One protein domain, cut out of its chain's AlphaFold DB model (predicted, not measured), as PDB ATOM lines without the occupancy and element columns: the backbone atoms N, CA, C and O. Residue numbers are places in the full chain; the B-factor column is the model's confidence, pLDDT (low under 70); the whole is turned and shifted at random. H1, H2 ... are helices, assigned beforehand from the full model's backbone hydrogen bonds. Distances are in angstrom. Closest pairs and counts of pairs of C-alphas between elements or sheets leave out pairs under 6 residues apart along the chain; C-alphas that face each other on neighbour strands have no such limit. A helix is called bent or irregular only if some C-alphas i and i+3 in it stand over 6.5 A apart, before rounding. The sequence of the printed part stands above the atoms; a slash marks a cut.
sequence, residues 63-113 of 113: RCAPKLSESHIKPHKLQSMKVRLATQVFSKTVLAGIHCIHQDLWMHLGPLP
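This is residues 63 to 113 of the 113 residues of an uncharacterized protein of Lucilia cuprina (UniProt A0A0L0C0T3). A loose rod of helices: H2 and the longer H3 follow one another nearly end to end along the longest axis, and the single turn H1 packs on the side of H2. Residues 63 to 65 pass beside the first half of H3, the chain goes on to H1, and the link of residues 74 to 82 loops out at the end of the rod away from H3 before it comes back into H2. The printed part has 51 residues with three named helices, in the order H1, H2, H3, and no named strand; its class is all helix. It is loose, with a radius of gyration of the C-alphas of 13.4 A, and the C-alphas span 41 by 20 by 18 A.

After residues 63 to 69, the first helix is H1, residues 70 to 73. A short link of 9 residues joins it to H2, residues 83 to 89. H1 and H2 touch, with 4 pairs of C-alphas within 8 A; the closest are those of His 72 and Leu 85, 6.0 A apart. Their centres are 10.2 A apart. A tight link of 2 residues then leads to H3, residues 92 to 108. H2 and H3 meet only through their link. H1 and H3 are apart, and H3 touches no helix. In H3 every O i to N i+4 pair is within hydrogen-bond range, and in H2 2 of 3 are; H1 is too short for such a pair, but its one O i to N i+3 pair is within range.

H1 begins at C-alpha 70, at (-60.185, -40.090, -2.186), and measures 5.3 A from its first to its last C-alpha. H2 runs from Val 83, with its C-alpha at (-54.334, -32.202, -14.491), to Val 89, and measures 10.7 A. H3 runs from Lys 92 to His 108 and measures 22.6 A; its last C-alpha is at (-40.870, -54.893, 9.049). With 17 residues it is the longest helix. No helix is bent or irregular.

The two C-alphas farthest apart are those of Leu 78, in the link from H1 to H2, and Met 107, in H3, at 41.0 A. The C-alphas of Arg 63 and Pro 113, the first and last printed, are 20.9 A apart. The printed part has no cut and ends at residue 113, the chain's last residue. Neither of the two links is long. The mean pLDDT of the printed part is 72.9. The model's confidence is low, under 70, at residues 63 to 65 and at residues 99 to 113, of which 99 to 108 belong to H3.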
ATOM      1  N   ARG A  63     -45.925 -43.580   7.771       61.78
ATOM      2  CA  ARG A  63     -46.777 -43.160   6.624       61.78
ATOM      3  C   ARG A  63     -45.949 -42.494   5.519       61.78
ATOM      4  O   ARG A  63     -45.484 -41.374   5.702       61.78
ATOM      5  N   CYS A  64     -45.858 -43.109   4.340       64.94
ATOM      6  CA  CYS A  64     -44.945 -42.653   3.287       64.94
ATOM      7  C   CYS A  64     -45.540 -41.860   2.094       64.94
ATOM      8  O   CYS A  64     -44.784 -41.475   1.209       64.94
ATOM      9  N   ALA A  65     -46.843 -41.539   2.036       69.31
ATOM     10  CA  ALA A  65     -47.412 -40.709   0.947       69.31
ATOM     11  C   ALA A  65     -48.589 -39.789   1.395       69.31
ATOM     12  O   ALA A  65     -49.728 -40.243   1.431       69.31
ATOM     13  N   PRO A  66     -48.368 -38.487   1.710       75.88
ATOM     14  CA  PRO A  66     -49.353 -37.639   2.418       75.88
ATOM     15  C   PRO A  66     -50.293 -36.772   1.549       75.88
ATOM     16  O   PRO A  66     -51.239 -36.196   2.080       75.88
ATOM     17  N   LYS A  67     -50.040 -36.626   0.237       78.12
ATOM     18  CA  LYS A  67     -50.836 -35.761  -0.672       78.12
ATOM     19  C   LYS A  67     -51.958 -36.496  -1.420       78.12
ATOM     20  O   LYS A  67     -52.730 -35.839  -2.112       78.12
ATOM     21  N   LEU A  68     -52.050 -37.822  -1.291       83.38
ATOM     22  CA  LEU A  68     -53.131 -38.618  -1.879       83.38
ATOM     23  C   LEU A  68     -54.384 -38.599  -0.984       83.38
ATOM     24  O   LEU A  68     -54.291 -38.734   0.233       83.38
ATOM     25  N   SER A  69     -55.554 -38.453  -1.609       86.31
ATOM     26  CA  SER A  69     -56.892 -38.421  -0.988       86.31
ATOM     27  C   SER A  69     -57.918 -39.120  -1.892       86.31
ATOM     28  O   SER A  69     -57.622 -39.364  -3.059       86.31
ATOM     29  N   GLU A  70     -59.137 -39.385  -1.415       83.94
ATOM     30  CA  GLU A  70     -60.185 -40.090  -2.186       83.94
ATOM     31  C   GLU A  70     -60.488 -39.469  -3.563       83.94
ATOM     32  O   GLU A  70     -60.718 -40.194  -4.526       83.94
ATOM     33  N   SER A  71     -60.383 -38.145  -3.723       87.00
ATOM     34  CA  SER A  71     -60.562 -37.476  -5.024       87.00
ATOM     35  C   SER A  71     -59.473 -37.806  -6.059       87.00
ATOM     36  O   SER A  71     -59.655 -37.512  -7.237       87.00
ATOM     37  N   HIS A  72     -58.341 -38.378  -5.626       87.75
ATOM     38  CA  HIS A  72     -57.283 -38.898  -6.499       87.75
ATOM     39  C   HIS A  72     -57.579 -40.324  -7.007       87.75
ATOM     40  O   HIS A  72     -57.033 -40.704  -8.036       87.75
ATOM     41  N   ILE A  73     -58.425 -41.104  -6.315       85.69
ATOM     42  CA  ILE A  73     -58.793 -42.492  -6.674       85.69
ATOM     43  C   ILE A  73     -60.182 -42.534  -7.337       85.69
ATOM     44  O   ILE A  73     -60.395 -43.277  -8.292       85.69
ATOM     45  N   LYS A  74     -61.127 -41.708  -6.869       90.25
ATOM     46  CA  LYS A  74     -62.500 -41.587  -7.386       90.25
ATOM     47  C   LYS A  74     -62.854 -40.108  -7.649       90.25
ATOM     48  O   LYS A  74     -63.426 -39.452  -6.775       90.25
ATOM     49  N   PRO A  75     -62.512 -39.548  -8.827       84.12
ATOM     50  CA  PRO A  75     -62.776 -38.137  -9.138       84.12
ATOM     51  C   PRO A  75     -64.241 -37.853  -9.551       84.12
ATOM     52  O   PRO A  75     -64.847 -38.625 -10.292       84.12
ATOM     53  N   HIS A  76     -64.799 -36.703  -9.136       88.50
ATOM     54  CA  HIS A  76     -66.110 -36.188  -9.589       88.50
ATOM     55  C   HIS A  76     -66.013 -35.473 -10.960       88.50
ATOM     56  O   HIS A  76     -64.931 -35.066 -11.379       88.50
ATOM     57  N   LYS A  77     -67.145 -35.238 -11.646       82.81
ATOM     58  CA  LYS A  77     -67.226 -34.740 -13.044       82.81
ATOM     59  C   LYS A  77     -66.384 -33.493 -13.371       82.81
ATOM     60  O   LYS A  77     -65.885 -33.381 -14.479       82.81
ATOM     61  N   LEU A  78     -66.219 -32.565 -12.425       77.69
ATOM     62  CA  LEU A  78     -65.417 -31.340 -12.611       77.69
ATOM     63  C   LEU A  78     -63.940 -31.508 -12.212       77.69
ATOM     64  O   LEU A  78     -63.097 -30.673 -12.529       77.69
ATOM     65  N   GLN A  79     -63.616 -32.564 -11.468       81.19
ATOM     66  CA  GLN A  79     -62.266 -32.827 -10.968       81.19
ATOM     67  C   GLN A  79     -61.431 -33.641 -11.957       81.19
ATOM     68  O   GLN A  79     -60.209 -33.528 -11.936       81.19
ATOM     69  N   SER A  80     -62.068 -34.382 -12.864       81.69
ATOM     70  CA  SER A  80     -61.392 -35.120 -13.939       81.69
ATOM     71  C   SER A  80     -60.605 -34.218 -14.895       81.69
ATOM     72  O   SER A  80     -59.621 -34.659 -15.477       81.69
ATOM     73  N   MET A  81     -60.979 -32.940 -15.019       81.56
ATOM     74  CA  MET A  81     -60.275 -31.971 -15.870       81.56
ATOM     75  C   MET A  81     -59.077 -31.301 -15.176       81.56
ATOM     76  O   MET A  81     -58.342 -30.533 -15.794       81.56
ATOM     77  N   LYS A  82     -58.848 -31.571 -13.883       84.06
ATOM     78  CA  LYS A  82     -57.729 -30.989 -13.129       84.06
ATOM     79  C   LYS A  82     -56.481 -31.859 -13.263       84.06
ATOM     80  O   LYS A  82     -56.249 -32.749 -12.449       84.06
ATOM     81  N   VAL A  83     -55.618 -31.513 -14.220       85.69
ATOM     82  CA  VAL A  83     -54.334 -32.202 -14.491       85.69
ATOM     83  C   VAL A  83     -53.468 -32.361 -13.232       85.69
ATOM     84  O   VAL A  83     -52.809 -33.381 -13.044       85.69
ATOM     85  N   ARG A  84     -53.546 -31.396 -12.305       87.50
ATOM     86  CA  ARG A  84     -52.831 -31.422 -11.021       87.50
ATOM     87  C   ARG A  84     -53.085 -32.691 -10.194       87.50
ATOM     88  O   ARG A  84     -52.153 -33.148  -9.539       87.50
ATOM     89  N   LEU A  85     -54.298 -33.250 -10.207       86.25
ATOM     90  CA  LEU A  85     -54.611 -34.462  -9.437       86.25
ATOM     91  C   LEU A  85     -53.879 -35.690 -10.005       86.25
ATOM     92  O   LEU A  85     -53.380 -36.509  -9.243       86.25
ATOM     93  N   ALA A  86     -53.719 -35.779 -11.328       85.62
ATOM     94  CA  ALA A  86     -53.004 -36.882 -11.971       85.62
ATOM     95  C   ALA A  86     -51.485 -36.811 -11.738       85.62
ATOM     96  O   ALA A  86     -50.851 -37.812 -11.410       85.62
ATOM     97  N   THR A  87     -50.889 -35.619 -11.836       89.94
ATOM     98  CA  THR A  87     -49.436 -35.449 -11.653       89.94
ATOM     99  C   THR A  87     -48.975 -35.826 -10.243       89.94
ATOM    100  O   THR A  87     -47.868 -36.327 -10.056       89.94
ATOM    101  N   GLN A  88     -49.814 -35.597  -9.230       89.38
ATOM    102  CA  GLN A  88     -49.466 -35.872  -7.835       89.38
ATOM    103  C   GLN A  88     -49.390 -37.375  -7.519       89.38
ATOM    104  O   GLN A  88     -48.553 -37.770  -6.704       89.38
ATOM    105  N   VAL A  89     -50.174 -38.209  -8.208       86.31
ATOM    106  CA  VAL A  89     -50.177 -39.677  -8.054       86.31
ATOM    107  C   VAL A  89     -48.865 -40.310  -8.543       86.31
ATOM    108  O   VAL A  89     -48.336 -41.192  -7.875       86.31
ATOM    109  N   PHE A  90     -48.277 -39.814  -9.637       80.81
ATOM    110  CA  PHE A  90     -47.063 -40.380 -10.257       80.81
ATOM    111  C   PHE A  90     -45.750 -39.683  -9.847       80.81
ATOM    112  O   PHE A  90     -44.725 -39.795 -10.520       80.81
ATOM    113  N   SER A  91     -45.765 -38.917  -8.755       84.81
ATOM    114  CA  SER A  91     -44.601 -38.140  -8.313       84.81
ATOM    115  C   SER A  91     -43.475 -39.001  -7.711       84.81
ATOM    116  O   SER A  91     -43.712 -40.041  -7.095       84.81
ATOM    117  N   LYS A  92     -42.224 -38.515  -7.804       86.38
ATOM    118  CA  LYS A  92     -41.020 -39.198  -7.279       86.38
ATOM    119  C   LYS A  92     -41.080 -39.488  -5.779       86.38
ATOM    120  O   LYS A  92     -40.563 -40.501  -5.334       86.38
ATOM    121  N   THR A  93     -41.709 -38.616  -4.995       80.94
ATOM    122  CA  THR A  93     -41.819 -38.787  -3.539       80.94
ATOM    123  C   THR A  93     -42.871 -39.820  -3.155       80.94
ATOM    124  O   THR A  93     -42.713 -40.487  -2.143       80.94
ATOM    125  N   VAL A  94     -43.920 -39.991  -3.963       83.44
ATOM    126  CA  VAL A  94     -44.891 -41.078  -3.778       83.44
ATOM    127  C   VAL A  94     -44.266 -42.410  -4.189       83.44
ATOM    128  O   VAL A  94     -44.457 -43.382  -3.477       83.44
ATOM    129  N   LEU A  95     -43.427 -42.453  -5.232       71.69
ATOM    130  CA  LEU A  95     -42.636 -43.647  -5.556       71.69
ATOM    131  C   LEU A  95     -41.601 -43.966  -4.474       71.69
ATOM    132  O   LEU A  95     -41.528 -45.108  -4.065       71.69
ATOM    133  N   ALA A  96     -40.840 -42.984  -3.977       82.25
ATOM    134  CA  ALA A  96     -39.871 -43.175  -2.894       82.25
ATOM    135  C   ALA A  96     -40.551 -43.546  -1.575       82.25
ATOM    136  O   ALA A  96     -39.986 -44.264  -0.770       82.25
ATOM    137  N   GLY A  97     -41.772 -43.066  -1.358       75.88
ATOM    138  CA  GLY A  97     -42.586 -43.423  -0.218       75.88
ATOM    139  C   GLY A  97     -43.235 -44.798  -0.342       75.88
ATOM    140  O   GLY A  97     -43.261 -45.548   0.619       75.88
ATOM    141  N   ILE A  98     -43.692 -45.184  -1.529       73.12
ATOM    142  CA  ILE A  98     -44.034 -46.573  -1.833       73.12
ATOM    143  C   ILE A  98     -42.788 -47.427  -1.687       73.12
ATOM    144  O   ILE A  98     -42.901 -48.484  -1.119       73.12
ATOM    145  N   HIS A  99     -41.618 -46.954  -2.099       69.62
ATOM    146  CA  HIS A  99     -40.330 -47.620  -1.962       69.62
ATOM    147  C   HIS A  99     -39.850 -47.648  -0.513       69.62
ATOM    148  O   HIS A  99     -39.152 -48.577  -0.161       69.62
ATOM    149  N   CYS A 100     -40.244 -46.686   0.328       63.03
ATOM    150  CA  CYS A 100     -39.883 -46.599   1.736       63.03
ATOM    151  C   CYS A 100     -40.867 -47.364   2.606       63.03
ATOM    152  O   CYS A 100     -40.400 -48.133   3.401       63.03
ATOM    153  N   ILE A 101     -42.192 -47.288   2.423       65.06
ATOM    154  CA  ILE A 101     -43.118 -48.272   3.005       65.06
ATOM    155  C   ILE A 101     -42.732 -49.620   2.464       65.06
ATOM    156  O   ILE A 101     -42.571 -50.508   3.249       65.06
ATOM    157  N   HIS A 102     -42.490 -49.804   1.179       45.22
ATOM    158  CA  HIS A 102     -41.941 -51.060   0.703       45.22
ATOM    159  C   HIS A 102     -40.635 -51.378   1.435       45.22
ATOM    160  O   HIS A 102     -40.603 -52.457   1.958       45.22
ATOM    161  N   GLN A 103     -39.658 -50.484   1.639       51.81
ATOM    162  CA  GLN A 103     -38.404 -50.729   2.387       51.81
ATOM    163  C   GLN A 103     -38.560 -50.841   3.922       51.81
ATOM    164  O   GLN A 103     -37.722 -51.458   4.559       51.81
ATOM    165  N   ASP A 104     -39.602 -50.290   4.534       45.75
ATOM    166  CA  ASP A 104     -39.889 -50.248   5.974       45.75
ATOM    167  C   ASP A 104     -40.844 -51.365   6.312       45.75
ATOM    168  O   ASP A 104     -40.554 -52.131   7.200       45.75
ATOM    169  N   LEU A 105     -41.924 -51.543   5.560       49.69
ATOM    170  CA  LEU A 105     -42.614 -52.811   5.361       49.69
ATOM    171  C   LEU A 105     -41.649 -53.861   4.802       49.69
ATOM    172  O   LEU A 105     -42.002 -55.006   4.897       49.69
ATOM    173  N   TRP A 106     -40.451 -53.572   4.284       45.47
ATOM    174  CA  TRP A 106     -39.413 -54.578   3.979       45.47
ATOM    175  C   TRP A 106     -38.562 -54.827   5.217       45.47
ATOM    176  O   TRP A 106     -38.187 -55.964   5.478       45.47
ATOM    177  N   MET A 107     -38.231 -53.778   5.970       39.59
ATOM    178  CA  MET A 107     -37.523 -53.872   7.243       39.59
ATOM    179  C   MET A 107     -38.442 -54.480   8.342       39.59
ATOM    180  O   MET A 107     -37.934 -55.101   9.280       39.59
ATOM    181  N   HIS A 108     -39.780 -54.423   8.169       41.91
ATOM    182  CA  HIS A 108     -40.870 -54.893   9.049       41.91
ATOM    183  C   HIS A 108     -41.684 -56.117   8.509       41.91
ATOM    184  O   HIS A 108     -41.997 -56.966   9.341       41.91
ATOM    185  N   LEU A 109     -41.980 -56.285   7.191       46.12
ATOM    186  CA  LEU A 109     -42.677 -57.438   6.505       46.12
ATOM    187  C   LEU A 109     -41.922 -58.155   5.320       46.12
ATOM    188  O   LEU A 109     -42.079 -59.365   5.194       46.12
ATOM    189  N   GLY A 110     -41.147 -57.479   4.451       46.91
ATOM    190  CA  GLY A 110     -40.495 -57.953   3.190       46.91
ATOM    191  C   GLY A 110     -41.087 -57.420   1.836       46.91
ATOM    192  O   GLY A 110     -42.195 -56.885   1.856       46.91
ATOM    193  N   PRO A 111     -40.394 -57.538   0.660       58.34
ATOM    194  CA  PRO A 111     -40.889 -57.176  -0.704       58.34
ATOM    195  C   PRO A 111     -42.134 -57.930  -1.200       58.34
ATOM    196  O   PRO A 111     -42.272 -59.114  -0.925       58.34
ATOM    197  N   LEU A 112     -42.987 -57.271  -2.005       51.84
ATOM    198  CA  LEU A 112     -44.209 -57.806  -2.649       51.84
ATOM    199  C   LEU A 112     -43.968 -58.242  -4.121       51.84
ATOM    200  O   LEU A 112     -43.097 -57.642  -4.754       51.84
ATOM    201  N   PRO A 113     -44.723 -59.232  -4.655       53.44
ATOM    202  CA  PRO A 113     -44.669 -59.680  -6.057       53.44
ATOM    203  C   PRO A 113     -45.241 -58.671  -7.064       53.44
ATOM    204  O   PRO A 113     -46.152 -57.897  -6.686       53.44
TER     205      PRO A 113